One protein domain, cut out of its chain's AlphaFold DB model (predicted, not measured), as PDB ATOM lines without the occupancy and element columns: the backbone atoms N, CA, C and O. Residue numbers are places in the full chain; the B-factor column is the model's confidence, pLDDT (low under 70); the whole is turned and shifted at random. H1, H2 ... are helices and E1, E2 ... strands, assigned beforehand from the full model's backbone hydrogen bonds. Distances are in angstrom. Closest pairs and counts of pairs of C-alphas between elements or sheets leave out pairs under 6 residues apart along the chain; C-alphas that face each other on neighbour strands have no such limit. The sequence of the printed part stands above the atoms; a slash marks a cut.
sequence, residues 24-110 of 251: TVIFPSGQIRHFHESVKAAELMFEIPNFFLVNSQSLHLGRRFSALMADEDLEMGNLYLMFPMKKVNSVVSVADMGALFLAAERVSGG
ATOM      1  N   THR A  24      -9.301 -25.439  10.628       92.06
ATOM      2  CA  THR A  24      -8.937 -24.082  11.050       92.06
ATOM      3  C   THR A  24     -10.171 -23.332  11.523       92.06
ATOM      4  O   THR A  24     -11.157 -23.247  10.797       92.06
ATOM      5  N   VAL A  25     -10.111 -22.770  12.727       92.62
ATOM      6  CA  VAL A  25     -11.203 -22.007  13.339       92.62
ATOM      7  C   VAL A  25     -10.733 -20.593  13.633       92.62
ATOM      8  O   VAL A  25      -9.695 -20.393  14.267       92.62
ATOM      9  N   ILE A  26     -11.510 -19.610  13.189       92.69
ATOM     10  CA  ILE A  26     -11.273 -18.199  13.476       92.69
ATOM     11  C   ILE A  26     -12.275 -17.737  14.533       92.69
ATOM     12  O   ILE A  26     -13.492 -17.785  14.329       92.69
ATOM     13  N   PHE A  27     -11.736 -17.272  15.653       92.00
ATOM     14  CA  PHE A  27     -12.490 -16.755  16.785       92.00
ATOM     15  C   PHE A  27     -12.884 -15.287  16.568       92.00
ATOM     16  O   PHE A  27     -12.184 -14.557  15.854       92.00
ATOM     17  N   PRO A  28     -13.952 -14.808  17.235       89.12
ATOM     18  CA  PRO A  28     -14.353 -13.402  17.167       89.12
ATOM     19  C   PRO A  28     -13.292 -12.463  17.766       89.12
ATOM     20  O   PRO A  28     -13.246 -11.290  17.427       89.12
ATOM     21  N   SER A  29     -12.379 -12.982  18.593       86.25
ATOM     22  CA  SER A  29     -11.199 -12.252  19.079       86.25
ATOM     23  C   SER A  29     -10.142 -11.994  17.996       86.25
ATOM     24  O   SER A  29      -9.138 -11.337  18.254       86.25
ATOM     25  N   GLY A  30     -10.314 -12.552  16.793       84.62
ATOM     26  CA  GLY A  30      -9.306 -12.542  15.734       84.62
ATOM     27  C   GLY A  30      -8.217 -13.605  15.909       84.62
ATOM     28  O   GLY A  30      -7.335 -13.710  15.056       84.62
ATOM     29  N   GLN A  31      -8.276 -14.419  16.970       88.50
ATOM     30  CA  GLN A  31      -7.382 -15.562  17.136       88.50
ATOM     31  C   GLN A  31      -7.725 -16.664  16.126       88.50
ATOM     32  O   GLN A  31      -8.890 -17.003  15.920       88.50
ATOM     33  N   ILE A  32      -6.696 -17.257  15.528       90.62
ATOM     34  CA  ILE A  32      -6.815 -18.408  14.633       90.62
ATOM     35  C   ILE A  32      -6.284 -19.630  15.382       90.62
ATOM     36  O   ILE A  32      -5.164 -19.594  15.891       90.62
ATOM     37  N   ARG A  33      -7.080 -20.701  15.462       90.75
ATOM     38  CA  ARG A  33      -6.658 -21.988  16.033       90.75
ATOM     39  C   ARG A  33      -6.730 -23.082  14.975       90.75
ATOM     40  O   ARG A  33      -7.683 -23.145  14.199       90.75
ATOM     41  N   HIS A  34      -5.721 -23.946  14.970       91.88
ATOM     42  CA  HIS A  34      -5.649 -25.114  14.100       91.88
ATOM     43  C   HIS A  34      -5.810 -26.375  14.946       91.88
ATOM     44  O   HIS A  34      -5.099 -26.552  15.933       91.88
ATOM     45  N   PHE A  35      -6.726 -27.246  14.543       90.75
ATOM     46  CA  PHE A  35      -6.982 -28.527  15.183       90.75
ATOM     47  C   PHE A  35      -6.527 -29.654  14.256       90.75
ATOM     48  O   PHE A  35      -6.835 -29.666  13.062       90.75
ATOM     49  N   HIS A  36      -5.752 -30.582  14.814       89.75
ATOM     50  CA  HIS A  36      -5.262 -31.771  14.111       89.75
ATOM     51  C   HIS A  36      -6.205 -32.976  14.250       89.75
ATOM     52  O   HIS A  36      -6.033 -33.967  13.547       89.75
ATOM     53  N   GLU A  37      -7.199 -32.879  15.131       88.94
ATOM     54  CA  GLU A  37      -8.228 -33.885  15.380       88.94
ATOM     55  C   GLU A  37      -9.607 -33.317  15.014       88.94
ATOM     56  O   GLU A  37      -9.791 -32.096  14.964       88.94
ATOM     57  N   SER A  38     -10.571 -34.194  14.726       87.75
ATOM     58  CA  SER A  38     -11.971 -33.802  14.562       87.75
ATOM     59  C   SER A  38     -12.525 -33.349  15.911       87.75
ATOM     60  O   SER A  38     -12.712 -34.161  16.814       87.75
ATOM     61  N   VAL A  39     -12.769 -32.051  16.039       91.81
ATOM     62  CA  VAL A  39     -13.342 -31.432  17.238       91.81
ATOM     63  C   VAL A  39     -14.837 -31.249  17.029       91.81
ATOM     64  O   VAL A  39     -15.257 -30.868  15.937       91.81
ATOM     65  N   LYS A  40     -15.645 -31.477  18.065       94.38
ATOM     66  CA  LYS A  40     -17.082 -31.190  18.009       94.38
ATOM     67  C   LYS A  40     -17.355 -29.701  18.047       94.38
ATOM     68  O   LYS A  40     -16.753 -28.970  18.833       94.38
ATOM     69  N   ALA A  41     -18.342 -29.258  17.277       94.19
ATOM     70  CA  ALA A  41     -18.800 -27.876  17.337       94.19
ATOM     71  C   ALA A  41     -19.230 -27.480  18.758       94.19
ATOM     72  O   ALA A  41     -18.937 -26.366  19.191       94.19
ATOM     73  N   ALA A  42     -19.842 -28.408  19.505       93.94
ATOM     74  CA  ALA A  42     -20.224 -28.226  20.902       93.94
ATOM     75  C   ALA A  42     -19.062 -27.779  21.798       93.94
ATOM     76  O   ALA A  42     -19.282 -26.949  22.669       93.94
ATOM     77  N   GLU A  43     -17.838 -28.275  21.592       92.50
ATOM     78  CA  GLU A  43     -16.691 -27.908  22.435       92.50
ATOM     79  C   GLU A  43     -16.337 -26.426  22.271       92.50
ATOM     80  O   GLU A  43     -16.170 -25.698  23.249       92.50
ATOM     81  N   LEU A  44     -16.320 -25.953  21.022       92.31
ATOM     82  CA  LEU A  44     -16.047 -24.553  20.690       92.31
ATOM     83  C   LEU A  44     -17.212 -23.634  21.077       92.31
ATOM     84  O   LEU A  44     -17.002 -22.508  21.525       92.31
ATOM     85  N   MET A  45     -18.447 -24.112  20.919       91.75
ATOM     86  CA  MET A  45     -19.648 -23.393  21.350       91.75
ATOM     87  C   MET A  45     -19.753 -23.318  22.877       91.75
ATOM     88  O   MET A  45     -20.261 -22.331  23.397       91.75
ATOM     89  N   PHE A  46     -19.255 -24.315  23.611       90.31
ATOM     90  CA  PHE A  46     -19.229 -24.288  25.072       90.31
ATOM     91  C   PHE A  46     -18.192 -23.293  25.605       90.31
ATOM     92  O   PHE A  46     -18.455 -22.619  26.599       90.31
ATOM     93  N   GLU A  47     -17.045 -23.149  24.927       90.81
ATOM     94  CA  GLU A  47     -16.050 -22.118  25.258       90.81
ATOM     95  C   GLU A  47     -16.646 -20.707  25.108       90.81
ATOM     96  O   GLU A  47     -16.372 -19.833  25.932       90.81
ATOM     97  N   ILE A  48     -17.493 -20.482  24.090       90.00
ATOM     98  CA  ILE A  48     -18.119 -19.178  23.830       90.00
ATOM     99  C   ILE A  48     -19.622 -19.313  23.473       90.00
ATOM    100  O   ILE A  48     -19.985 -19.318  22.292       90.00
ATOM    101  N   PRO A  49     -20.535 -19.318  24.469       87.62
ATOM    102  CA  PRO A  49     -21.940 -19.725  24.296       87.62
ATOM    103  C   PRO A  49     -22.840 -18.759  23.502       87.62
ATOM    104  O   PRO A  49     -23.954 -19.118  23.134       87.62
ATOM    105  N   ASN A  50     -22.382 -17.541  23.199       91.62
ATOM    106  CA  ASN A  50     -23.146 -16.547  22.424       91.62
ATOM    107  C   ASN A  50     -22.793 -16.528  20.931       91.62
ATOM    108  O   ASN A  50     -23.246 -15.647  20.189       91.62
ATOM    109  N   PHE A  51     -21.963 -17.469  20.491       93.31
ATOM    110  CA  PHE A  51     -21.453 -17.527  19.133       93.31
ATOM    111  C   PHE A  51     -21.791 -18.871  18.503       93.31
ATOM    112  O   PHE A  51     -21.873 -19.897  19.170       93.31
ATOM    113  N   PHE A  52     -22.001 -18.848  17.195       93.88
ATOM    114  CA  PHE A  52     -22.245 -20.035  16.396       93.88
ATOM    115  C   PHE A  52     -21.170 -20.177  15.329       93.88
ATOM    116  O   PHE A  52     -20.578 -19.189  14.891       93.88
ATOM    117  N   LEU A  53     -20.930 -21.413  14.911       94.19
ATOM    118  CA  LEU A  53     -19.896 -21.738  13.945       94.19
ATOM    119  C   LEU A  53     -20.486 -21.863  12.539       94.19
ATOM    120  O   LEU A  53     -21.587 -22.381  12.361       94.19
ATOM    121  N   VAL A  54     -19.750 -21.393  11.535       93.50
ATOM    122  CA  VAL A  54     -20.146 -21.465  10.123       93.50
ATOM    123  C   VAL A  54     -18.987 -21.978   9.283       93.50
ATOM    124  O   VAL A  54     -17.856 -21.521   9.445       93.50
ATOM    125  N   ASN A  55     -19.278 -22.893   8.355       93.62
ATOM    126  CA  ASN A  55     -18.314 -23.340   7.354       93.62
ATOM    127  C   ASN A  55     -18.144 -22.264   6.267       93.62
ATOM    128  O   ASN A  55     -19.121 -21.800   5.672       93.62
ATOM    129  N   SER A  56     -16.896 -21.907   5.973       91.06
ATOM    130  CA  SER A  56     -16.523 -21.008   4.874       91.06
ATOM    131  C   SER A  56     -17.126 -21.396   3.519       91.06
ATOM    132  O   SER A  56     -17.519 -20.513   2.761       91.06
ATOM    133  N   GLN A  57     -17.263 -22.692   3.221       89.81
ATOM    134  CA  GLN A  57     -17.816 -23.181   1.952       89.81
ATOM    135  C   GLN A  57     -19.323 -22.929   1.813       89.81
ATOM    136  O   GLN A  57     -19.839 -22.779   0.706       89.81
ATOM    137  N   SER A  58     -20.043 -22.877   2.932       90.19
ATOM    138  CA  SER A  58     -21.493 -22.660   2.953       90.19
ATOM    139  C   SER A  58     -21.855 -21.173   2.928       90.19
ATOM    140  O   SER A  58     -23.009 -20.816   2.679       90.19
ATOM    141  N   LEU A  59     -20.875 -20.294   3.142       89.88
ATOM    142  CA  LEU A  59     -21.061 -18.857   3.261       89.88
ATOM    143  C   LEU A  59     -21.130 -18.193   1.874       89.88
ATOM    144  O   LEU A  59     -20.146 -18.123   1.145       89.88
ATOM    145  N   HIS A  60     -22.315 -17.699   1.510       90.56
ATOM    146  CA  HIS A  60     -22.570 -17.056   0.220       90.56
ATOM    147  C   HIS A  60     -23.284 -15.718   0.416       90.56
ATOM    148  O   HIS A  60     -24.283 -15.655   1.136       90.56
ATOM    149  N   LEU A  61     -22.831 -14.674  -0.284       91.25
ATOM    150  CA  LEU A  61     -23.484 -13.360  -0.295       91.25
ATOM    151  C   LEU A  61     -24.971 -13.471  -0.640       91.25
ATOM    152  O   LEU A  61     -25.357 -14.184  -1.569       91.25
ATOM    153  N   GLY A  62     -25.813 -12.751   0.103       90.12
ATOM    154  CA  GLY A  62     -27.254 -12.729  -0.153       90.12
ATOM    155  C   GLY A  62     -28.002 -13.993   0.292       90.12
ATOM    156  O   GLY A  62     -29.224 -14.048   0.161       90.12
ATOM    157  N   ARG A  63     -27.313 -14.999   0.847       92.06
ATOM    158  CA  ARG A  63     -27.938 -16.167   1.487       92.06
ATOM    159  C   ARG A  63     -27.929 -16.024   3.002       92.06
ATOM    160  O   ARG A  63     -27.197 -15.209   3.551       92.06
ATOM    161  N   ARG A  64     -28.768 -16.801   3.684       93.38
ATOM    162  CA  ARG A  64     -28.758 -16.875   5.151       93.38
ATOM    163  C   ARG A  64     -27.551 -17.676   5.626       93.38
ATOM    164  O   ARG A  64     -27.062 -18.538   4.894       93.38
ATOM    165  N   PHE A  65     -27.085 -17.391   6.839       93.50
ATOM    166  CA  PHE A  65     -26.018 -18.174   7.453       93.50
ATOM    167  C   PHE A  65     -26.453 -19.630   7.643       93.50
ATOM    168  O   PHE A  65     -27.566 -19.908   8.085       93.50
ATOM    169  N   SER A  66     -25.550 -20.553   7.315       92.88
ATOM    170  CA  SER A  66     -25.700 -21.974   7.622       92.88
ATOM    171  C   SER A  66     -24.916 -22.256   8.894       92.88
ATOM    172  O   SER A  66     -23.703 -22.462   8.835       92.88
ATOM    173  N   ALA A  67     -25.590 -22.180  10.039       92.75
ATOM    174  CA  ALA A  67     -24.985 -22.540  11.313       92.75
ATOM    175  C   ALA A  67     -24.716 -24.046  11.362       92.75
ATOM    176  O   ALA A  67     -25.565 -24.835  10.948       92.75
ATOM    177  N   LEU A  68     -23.539 -24.410  11.856       93.19
ATOM    178  CA  LEU A  68     -23.181 -25.788  12.160       93.19
ATOM    179  C   LEU A  68     -23.924 -26.227  13.426       93.19
ATOM    180  O   LEU A  68     -24.059 -25.434  14.363       93.19
ATOM    181  N   MET A  69     -24.411 -27.464  13.463       93.38
ATOM    182  CA  MET A  69     -25.063 -27.998  14.659       93.38
ATOM    183  C   MET A  69     -24.023 -28.296  15.740       93.38
ATOM    184  O   MET A  69     -22.894 -28.657  15.432       93.38
ATOM    185  N   ALA A  70     -24.398 -28.189  17.018       92.44
ATOM    186  CA  ALA A  70     -23.480 -28.475  18.127       92.44
ATOM    187  C   ALA A  70     -22.971 -29.932  18.112       92.44
ATOM    188  O   ALA A  70     -21.829 -30.198  18.485       92.44
ATOM    189  N   ASP A  71     -23.804 -30.857  17.640       92.25
ATOM    190  CA  ASP A  71     -23.482 -32.283  17.569       92.25
ATOM    191  C   ASP A  71     -22.641 -32.663  16.338       92.25
ATOM    192  O   ASP A  71     -22.197 -33.806  16.241       92.25
ATOM    193  N   GLU A  72     -22.430 -31.735  15.399       92.62
ATOM    194  CA  GLU A  72     -21.624 -31.973  14.201       92.62
ATOM    195  C   GLU A  72     -20.125 -31.812  14.500       92.62
ATOM    196  O   GLU A  72     -19.685 -30.897  15.207       92.62
ATOM    197  N   ASP A  73     -19.330 -32.713  13.924       93.12
ATOM    198  CA  ASP A  73     -17.873 -32.678  14.005       93.12
ATOM    199  C   ASP A  73     -17.300 -31.722  12.947       93.12
ATOM    200  O   ASP A  73     -17.780 -31.649  11.812       93.12
ATOM    201  N   LEU A  74     -16.242 -30.987  13.295       92.19
ATOM    202  CA  LEU A  74     -15.549 -30.128  12.345       92.19
ATOM    203  C   LEU A  74     -14.705 -30.968  11.381       92.19
ATOM    204  O   LEU A  74     -13.815 -31.722  11.781       92.19
ATOM    205  N   GLU A  75     -14.933 -30.757  10.090       90.62
ATOM    206  CA  GLU A  75     -14.240 -31.462   9.022       90.62
ATOM    207  C   GLU A  75     -12.814 -30.934   8.826       90.62
ATOM    208  O   GLU A  75     -12.559 -29.731   8.698       90.62
ATOM    209  N   MET A  76     -11.882 -31.876   8.734       90.44
ATOM    210  CA  MET A  76     -10.473 -31.613   8.479       90.44
ATOM    211  C   MET A  76     -10.251 -30.911   7.135       90.44
ATOM    212  O   MET A  76     -10.764 -31.331   6.101       90.44
ATOM    213  N   GLY A  77      -9.425 -29.862   7.133       87.88
ATOM    214  CA  GLY A  77      -9.108 -29.082   5.930       87.88
ATOM    215  C   GLY A  77     -10.131 -27.995   5.589       87.88
ATOM    216  O   GLY A  77      -9.905 -27.238   4.644       87.88
ATOM    217  N   ASN A  78     -11.210 -27.873   6.366       90.56
ATOM    218  CA  ASN A  78     -12.155 -26.771   6.241       90.56
ATOM    219  C   ASN A  78     -11.804 -25.606   7.176       90.56
ATOM    220  O   ASN A  78     -11.179 -25.759   8.233       90.56
ATOM    221  N   LEU A  79     -12.240 -24.418   6.758       91.44
ATOM    222  CA  LEU A  79     -12.152 -23.186   7.529       91.44
ATOM    223  C   LEU A  79     -13.522 -22.858   8.124       91.44
ATOM    224  O   LEU A  79     -14.516 -22.770   7.394       91.44
ATOM    225  N   TYR A  80     -13.540 -22.615   9.427       93.19
ATOM    226  CA  TYR A  80     -14.726 -22.279  10.195       93.19
ATOM    227  C   TYR A  80     -14.583 -20.922  10.885       93.19
ATOM    228  O   TYR A  80     -13.494 -20.515  11.290       93.19
ATOM    229  N   LEU A  81     -15.703 -20.216  11.010       93.19
ATOM    230  CA  LEU A  81     -15.764 -18.862  11.550       93.19
ATOM    231  C   LEU A  81     -16.854 -18.783  12.607       93.19
ATOM    232  O   LEU A  81     -17.950 -19.309  12.407       93.19
ATOM    233  N   MET A  82     -16.554 -18.100  13.707       93.19
ATOM    234  CA  MET A  82     -17.523 -17.832  14.759       93.19
ATOM    235  C   MET A  82     -18.231 -16.498  14.525       93.19
ATOM    236  O   MET A  82     -17.599 -15.451  14.414       93.19
ATOM    237  N   PHE A  83     -19.560 -16.534  14.505       92.69
ATOM    238  CA  PHE A  83     -20.415 -15.357  14.390       92.69
ATOM    239  C   PHE A  83     -21.306 -15.216  15.627       92.69
ATOM    240  O   PHE A  83     -21.701 -16.220  16.215       92.69
ATOM    241  N   PRO A  84     -21.663 -13.988  16.039       93.06
ATOM    242  CA  PRO A  84     -22.563 -13.782  17.167       93.06
ATOM    243  C   PRO A  84     -23.969 -14.278  16.824       93.06
ATOM    244  O   PRO A  84     -24.489 -13.973  15.750       93.06
ATOM    245  N   MET A  85     -24.636 -14.969  17.749       91.38
ATOM    246  CA  MET A  85     -25.934 -15.627  17.525       91.38
ATOM    247  C   MET A  85     -27.049 -14.682  17.045       91.38
ATOM    248  O   MET A  85     -27.942 -15.102  16.310       91.38
ATOM    249  N   LYS A  86     -26.925 -13.374  17.320       90.94
ATOM    250  CA  LYS A  86     -27.767 -12.300  16.755       90.94
ATOM    251  C   LYS A  86     -27.854 -12.352  15.215       90.94
ATOM    252  O   LYS A  86     -28.847 -11.919  14.638       90.94
ATOM    253  N   LYS A  87     -26.831 -12.891  14.539       90.19
ATOM    254  CA  LYS A  87     -26.724 -12.954  13.074       90.19
ATOM    255  C   LYS A  87     -27.156 -14.283  12.456       90.19
ATOM    256  O   LYS A  87     -27.186 -14.363  11.234       90.19
ATOM    257  N   VAL A  88     -27.548 -15.295  13.235       89.31
ATOM    258  CA  VAL A  88     -27.851 -16.644  12.709       89.31
ATOM    259  C   VAL A  88     -28.951 -16.648  11.638       89.31
ATOM    260  O   VAL A  88     -28.881 -17.372  10.651       89.31
ATOM    261  N   ASN A  89     -29.941 -15.767  11.786       90.69
ATOM    262  CA  ASN A  89     -31.055 -15.626  10.849       90.69
ATOM    263  C   ASN A  89     -30.867 -14.498   9.828       90.69
ATOM    264  O   ASN A  89     -31.729 -14.316   8.967       90.69
ATOM    265  N   SER A  90     -29.759 -13.762   9.916       93.19
ATOM    266  CA  SER A  90     -29.439 -12.676   8.996       93.19
ATOM    267  C   SER A  90     -28.975 -13.214   7.647       93.19
ATOM    268  O   SER A  90     -28.538 -14.358   7.502       93.19
ATOM    269  N   VAL A  91     -29.050 -12.349   6.646       93.44
ATOM    270  CA  VAL A  91     -28.385 -12.551   5.363       93.44
ATOM    271  C   VAL A  91     -26.895 -12.230   5.517       93.44
ATOM    272  O   VAL A  91     -26.530 -11.307   6.252       93.44
ATOM    273  N   VAL A  92     -26.044 -13.002   4.840       92.75
ATOM    274  CA  VAL A  92     -24.593 -12.795   4.763       92.75
ATOM    275  C   VAL A  92     -24.316 -11.467   4.062       92.75
ATOM    276  O   VAL A  92     -24.701 -11.275   2.902       92.75
ATOM    277  N   SER A  93     -23.637 -10.563   4.768       91.94
ATOM    278  CA  SER A  93     -23.223  -9.262   4.244       91.94
ATOM    279  C   SER A  93     -21.880  -9.347   3.514       91.94
ATOM    280  O   SER A  93     -21.070 -10.242   3.757       91.94
ATOM    281  N   VAL A  94     -21.605  -8.357   2.661       91.88
ATOM    282  CA  VAL A  94     -20.289  -8.166   2.028       91.88
ATOM    283  C   VAL A  94     -19.189  -8.020   3.079       91.88
ATOM    284  O   VAL A  94     -18.105  -8.568   2.903       91.88
ATOM    285  N   ALA A  95     -19.488  -7.368   4.208       90.44
ATOM    286  CA  ALA A  95     -18.550  -7.223   5.320       90.44
ATOM    287  C   ALA A  95     -18.125  -8.581   5.912       90.44
ATOM    288  O   ALA A  95     -16.947  -8.791   6.193       90.44
ATOM    289  N   ASP A  96     -19.060  -9.528   6.034       89.75
ATOM    290  CA  ASP A  96     -18.790 -10.859   6.593       89.75
ATOM    291  C   ASP A  96     -17.900 -11.694   5.664       89.75
ATOM    292  O   ASP A  96     -17.012 -12.417   6.112       89.75
ATOM    293  N   MET A  97     -18.096 -11.555   4.350       89.69
ATOM    294  CA  MET A  97     -17.243 -12.211   3.352       89.69
ATOM    295  C   MET A  97     -15.872 -11.545   3.232       89.69
ATOM    296  O   MET A  97     -14.878 -12.235   3.021       89.69
ATOM    297  N   GLY A  98     -15.795 -10.227   3.427       88.25
ATOM    298  CA  GLY A  98     -14.524  -9.518   3.567       88.25
ATOM    299  C   GLY A  98     -13.721 -10.027   4.766       88.25
ATOM    300  O   GLY A  98     -12.534 -10.317   4.630       88.25
ATOM    301  N   ALA A  99     -14.376 -10.227   5.915       84.88
ATOM    302  CA  ALA A  99     -13.747 -10.803   7.103       84.88
ATOM    303  C   ALA A  99     -13.221 -12.227   6.847       84.88
ATOM    304  O   ALA A  99     -12.087 -12.533   7.219       84.88
ATOM    305  N   LEU A 100     -13.995 -13.066   6.143       86.38
ATOM    306  CA  LEU A 100     -13.546 -14.388   5.692       86.38
ATOM    307  C   LEU A 100     -12.288 -14.294   4.825       86.38
ATOM    308  O   LEU A 100     -11.331 -15.022   5.072       86.38
ATOM    309  N   PHE A 101     -12.282 -13.416   3.820       86.50
ATOM    310  CA  PHE A 101     -11.151 -13.270   2.905       86.50
ATOM    311  C   PHE A 101      -9.880 -12.849   3.649       86.50
ATOM    312  O   PHE A 101      -8.842 -13.495   3.522       86.50
ATOM    313  N   LEU A 102      -9.983 -11.830   4.503       85.00
ATOM    314  CA  LEU A 102      -8.865 -11.365   5.323       85.00
ATOM    315  C   LEU A 102      -8.374 -12.443   6.294       85.00
ATOM    316  O   LEU A 102      -7.187 -12.519   6.603       85.00
ATOM    317  N   ALA A 103      -9.271 -13.267   6.828       82.31
ATOM    318  CA  ALA A 103      -8.879 -14.354   7.710       82.31
ATOM    319  C   ALA A 103      -8.224 -15.511   6.935       82.31
ATOM    320  O   ALA A 103      -7.210 -16.042   7.379       82.31
ATOM    321  N   ALA A 104      -8.717 -15.838   5.740       81.25
ATOM    322  CA  ALA A 104      -8.103 -16.818   4.850       81.25
ATOM    323  C   ALA A 104      -6.701 -16.382   4.392       81.25
ATOM    324  O   ALA A 104      -5.785 -17.205   4.361       81.25
ATOM    325  N   GLU A 105      -6.493 -15.091   4.113       83.56
ATOM    326  CA  GLU A 105      -5.159 -14.549   3.835       83.56
ATOM    327  C   GLU A 105      -4.212 -14.706   5.029       83.56
ATOM    328  O   GLU A 105      -3.045 -15.035   4.832       83.56
ATOM    329  N   ARG A 106      -4.692 -14.542   6.269       76.81
ATOM    330  CA  ARG A 106      -3.872 -14.785   7.471       76.81
ATOM    331  C   ARG A 106      -3.504 -16.257   7.639       76.81
ATOM    332  O   ARG A 106      -2.378 -16.554   8.021       76.81
ATOM    333  N   VAL A 107      -4.426 -17.166   7.321       76.19
ATOM    334  CA  VAL A 107      -4.197 -18.618   7.383       76.19
ATOM    335  C   VAL A 107      -3.219 -19.077   6.296       76.19
ATOM    336  O   VAL A 107      -2.312 -19.859   6.566       76.19
ATOM    337  N   SER A 108      -3.371 -18.588   5.062       70.44
ATOM    338  CA  SER A 108      -2.552 -19.014   3.918       70.44
ATOM    339  C   SER A 108      -1.235 -18.241   3.778       70.44
ATOM    340  O   SER A 108      -0.293 -18.734   3.158       70.44
ATOM    341  N   GLY A 109      -1.173 -17.009   4.277       61.78
ATOM    342  CA  GLY A 109      -0.130 -16.026   3.982       61.78
ATOM    343  C   GLY A 109       1.028 -15.997   4.971       61.78
ATOM    344  O   GLY A 109       1.720 -14.980   5.039       61.78
ATOM    345  N   GLY A 110       1.255 -17.086   5.711       56.16
ATOM    346  CA  GLY A 110       2.163 -17.195   6.858       56.16
ATOM    347  C   GLY A 110       3.643 -16.821   6.672       56.16
ATOM    348  O   GLY A 110       4.429 -17.165   7.543       56.16
TER     349      GLY A 110
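AT A GLANCE: This is residues 24 to 110 of the 251 residues of an uncharacterized protein of Cucumis melo var. makuwa (UniProt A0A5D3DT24). A small, strongly twisted sheet of four short strands has the long helix H2 set slantwise over one face, while the short helix H1 sits over the other face near the edge strand E3. A long link without a named element, residues 56 to 78, makes a wide loop from the end of E3 to the start of E4. The printed part has 87 residues, with E1, E2, H1, E3, E4 and H2 in that order along the chain; the class is mixed, helices and strands, and 40 residues are in named elements, under half. The sheet is mixed, in the order E2, E1, E4, E3. The whole is compact, with a radius of gyration of the C-alphas of 12.1 A, and spans 32 by 31 by 21 A.

IN THESE COORDINATES: Begin with the sheet: find C-alpha 24 at (-8.937, -24.082, 11.050), where E1, residues 24 to 26, begins. E2 is residues 32 to 35, 10.1 A long, and E3 is residues 51 to 55, 13.5 A long. Look next at C-alpha 79, at (-12.152, -23.186, 7.529); from there E4, residues 79 to 84, runs 17.0 A. H1 is residues 41 to 47, 10.2 A long. H2, residues 94 to 108, runs 20.9 A to C-alpha 108 at (-2.552, -19.014, 3.918).

HOW THE PARTS SIT: Look first at the inner strands E1 and E4, which are parallel at 25 degrees, with N 80 and O 24 2.8 A apart. E2, an edge strand, is antiparallel to E1 at 151 degrees and forms a hairpin with it; N 25 and O 33 are 2.9 A apart. E3, the other edge strand, is antiparallel to E4 at 149 degrees, also a hairpin, and N 52 and O 83 are 2.8 A apart. E2, H1 and E3 make a split strand-helix-strand unit, two strands running the same way with E1 and E4 between them, and its crossover is right-handed. H2 is on the sheet at a height of 10.0 A, over E1 and E4 and slantwise to the strands, at 46 degrees to E1 on the local plane; its closest C-alphas to E1 are those of Ile 26 and Ala 103, 7.3 A. H1 is on the opposite face at a height of 8.1 A, along the strands at 27 degrees to E3 on the local plane, and only just over E4 and E3, with 3 of its C-alphas on each. The closest C-alphas of H1 and E3 are those of Met 45 and Phe 52, 6.5 A. H1 and H2 are apart, and in both every O i to N i+4 pair is within hydrogen-bond range.

THE WHOLE: The two C-alphas farthest apart, those of Asn 89 and Gly 110, are 33.5 A from each other. The printed part has no cut, and the link from E3 to E4, 23 residues, is long. The mean pLDDT of the printed part is 89.5, and residues 109 to 110 are under 70.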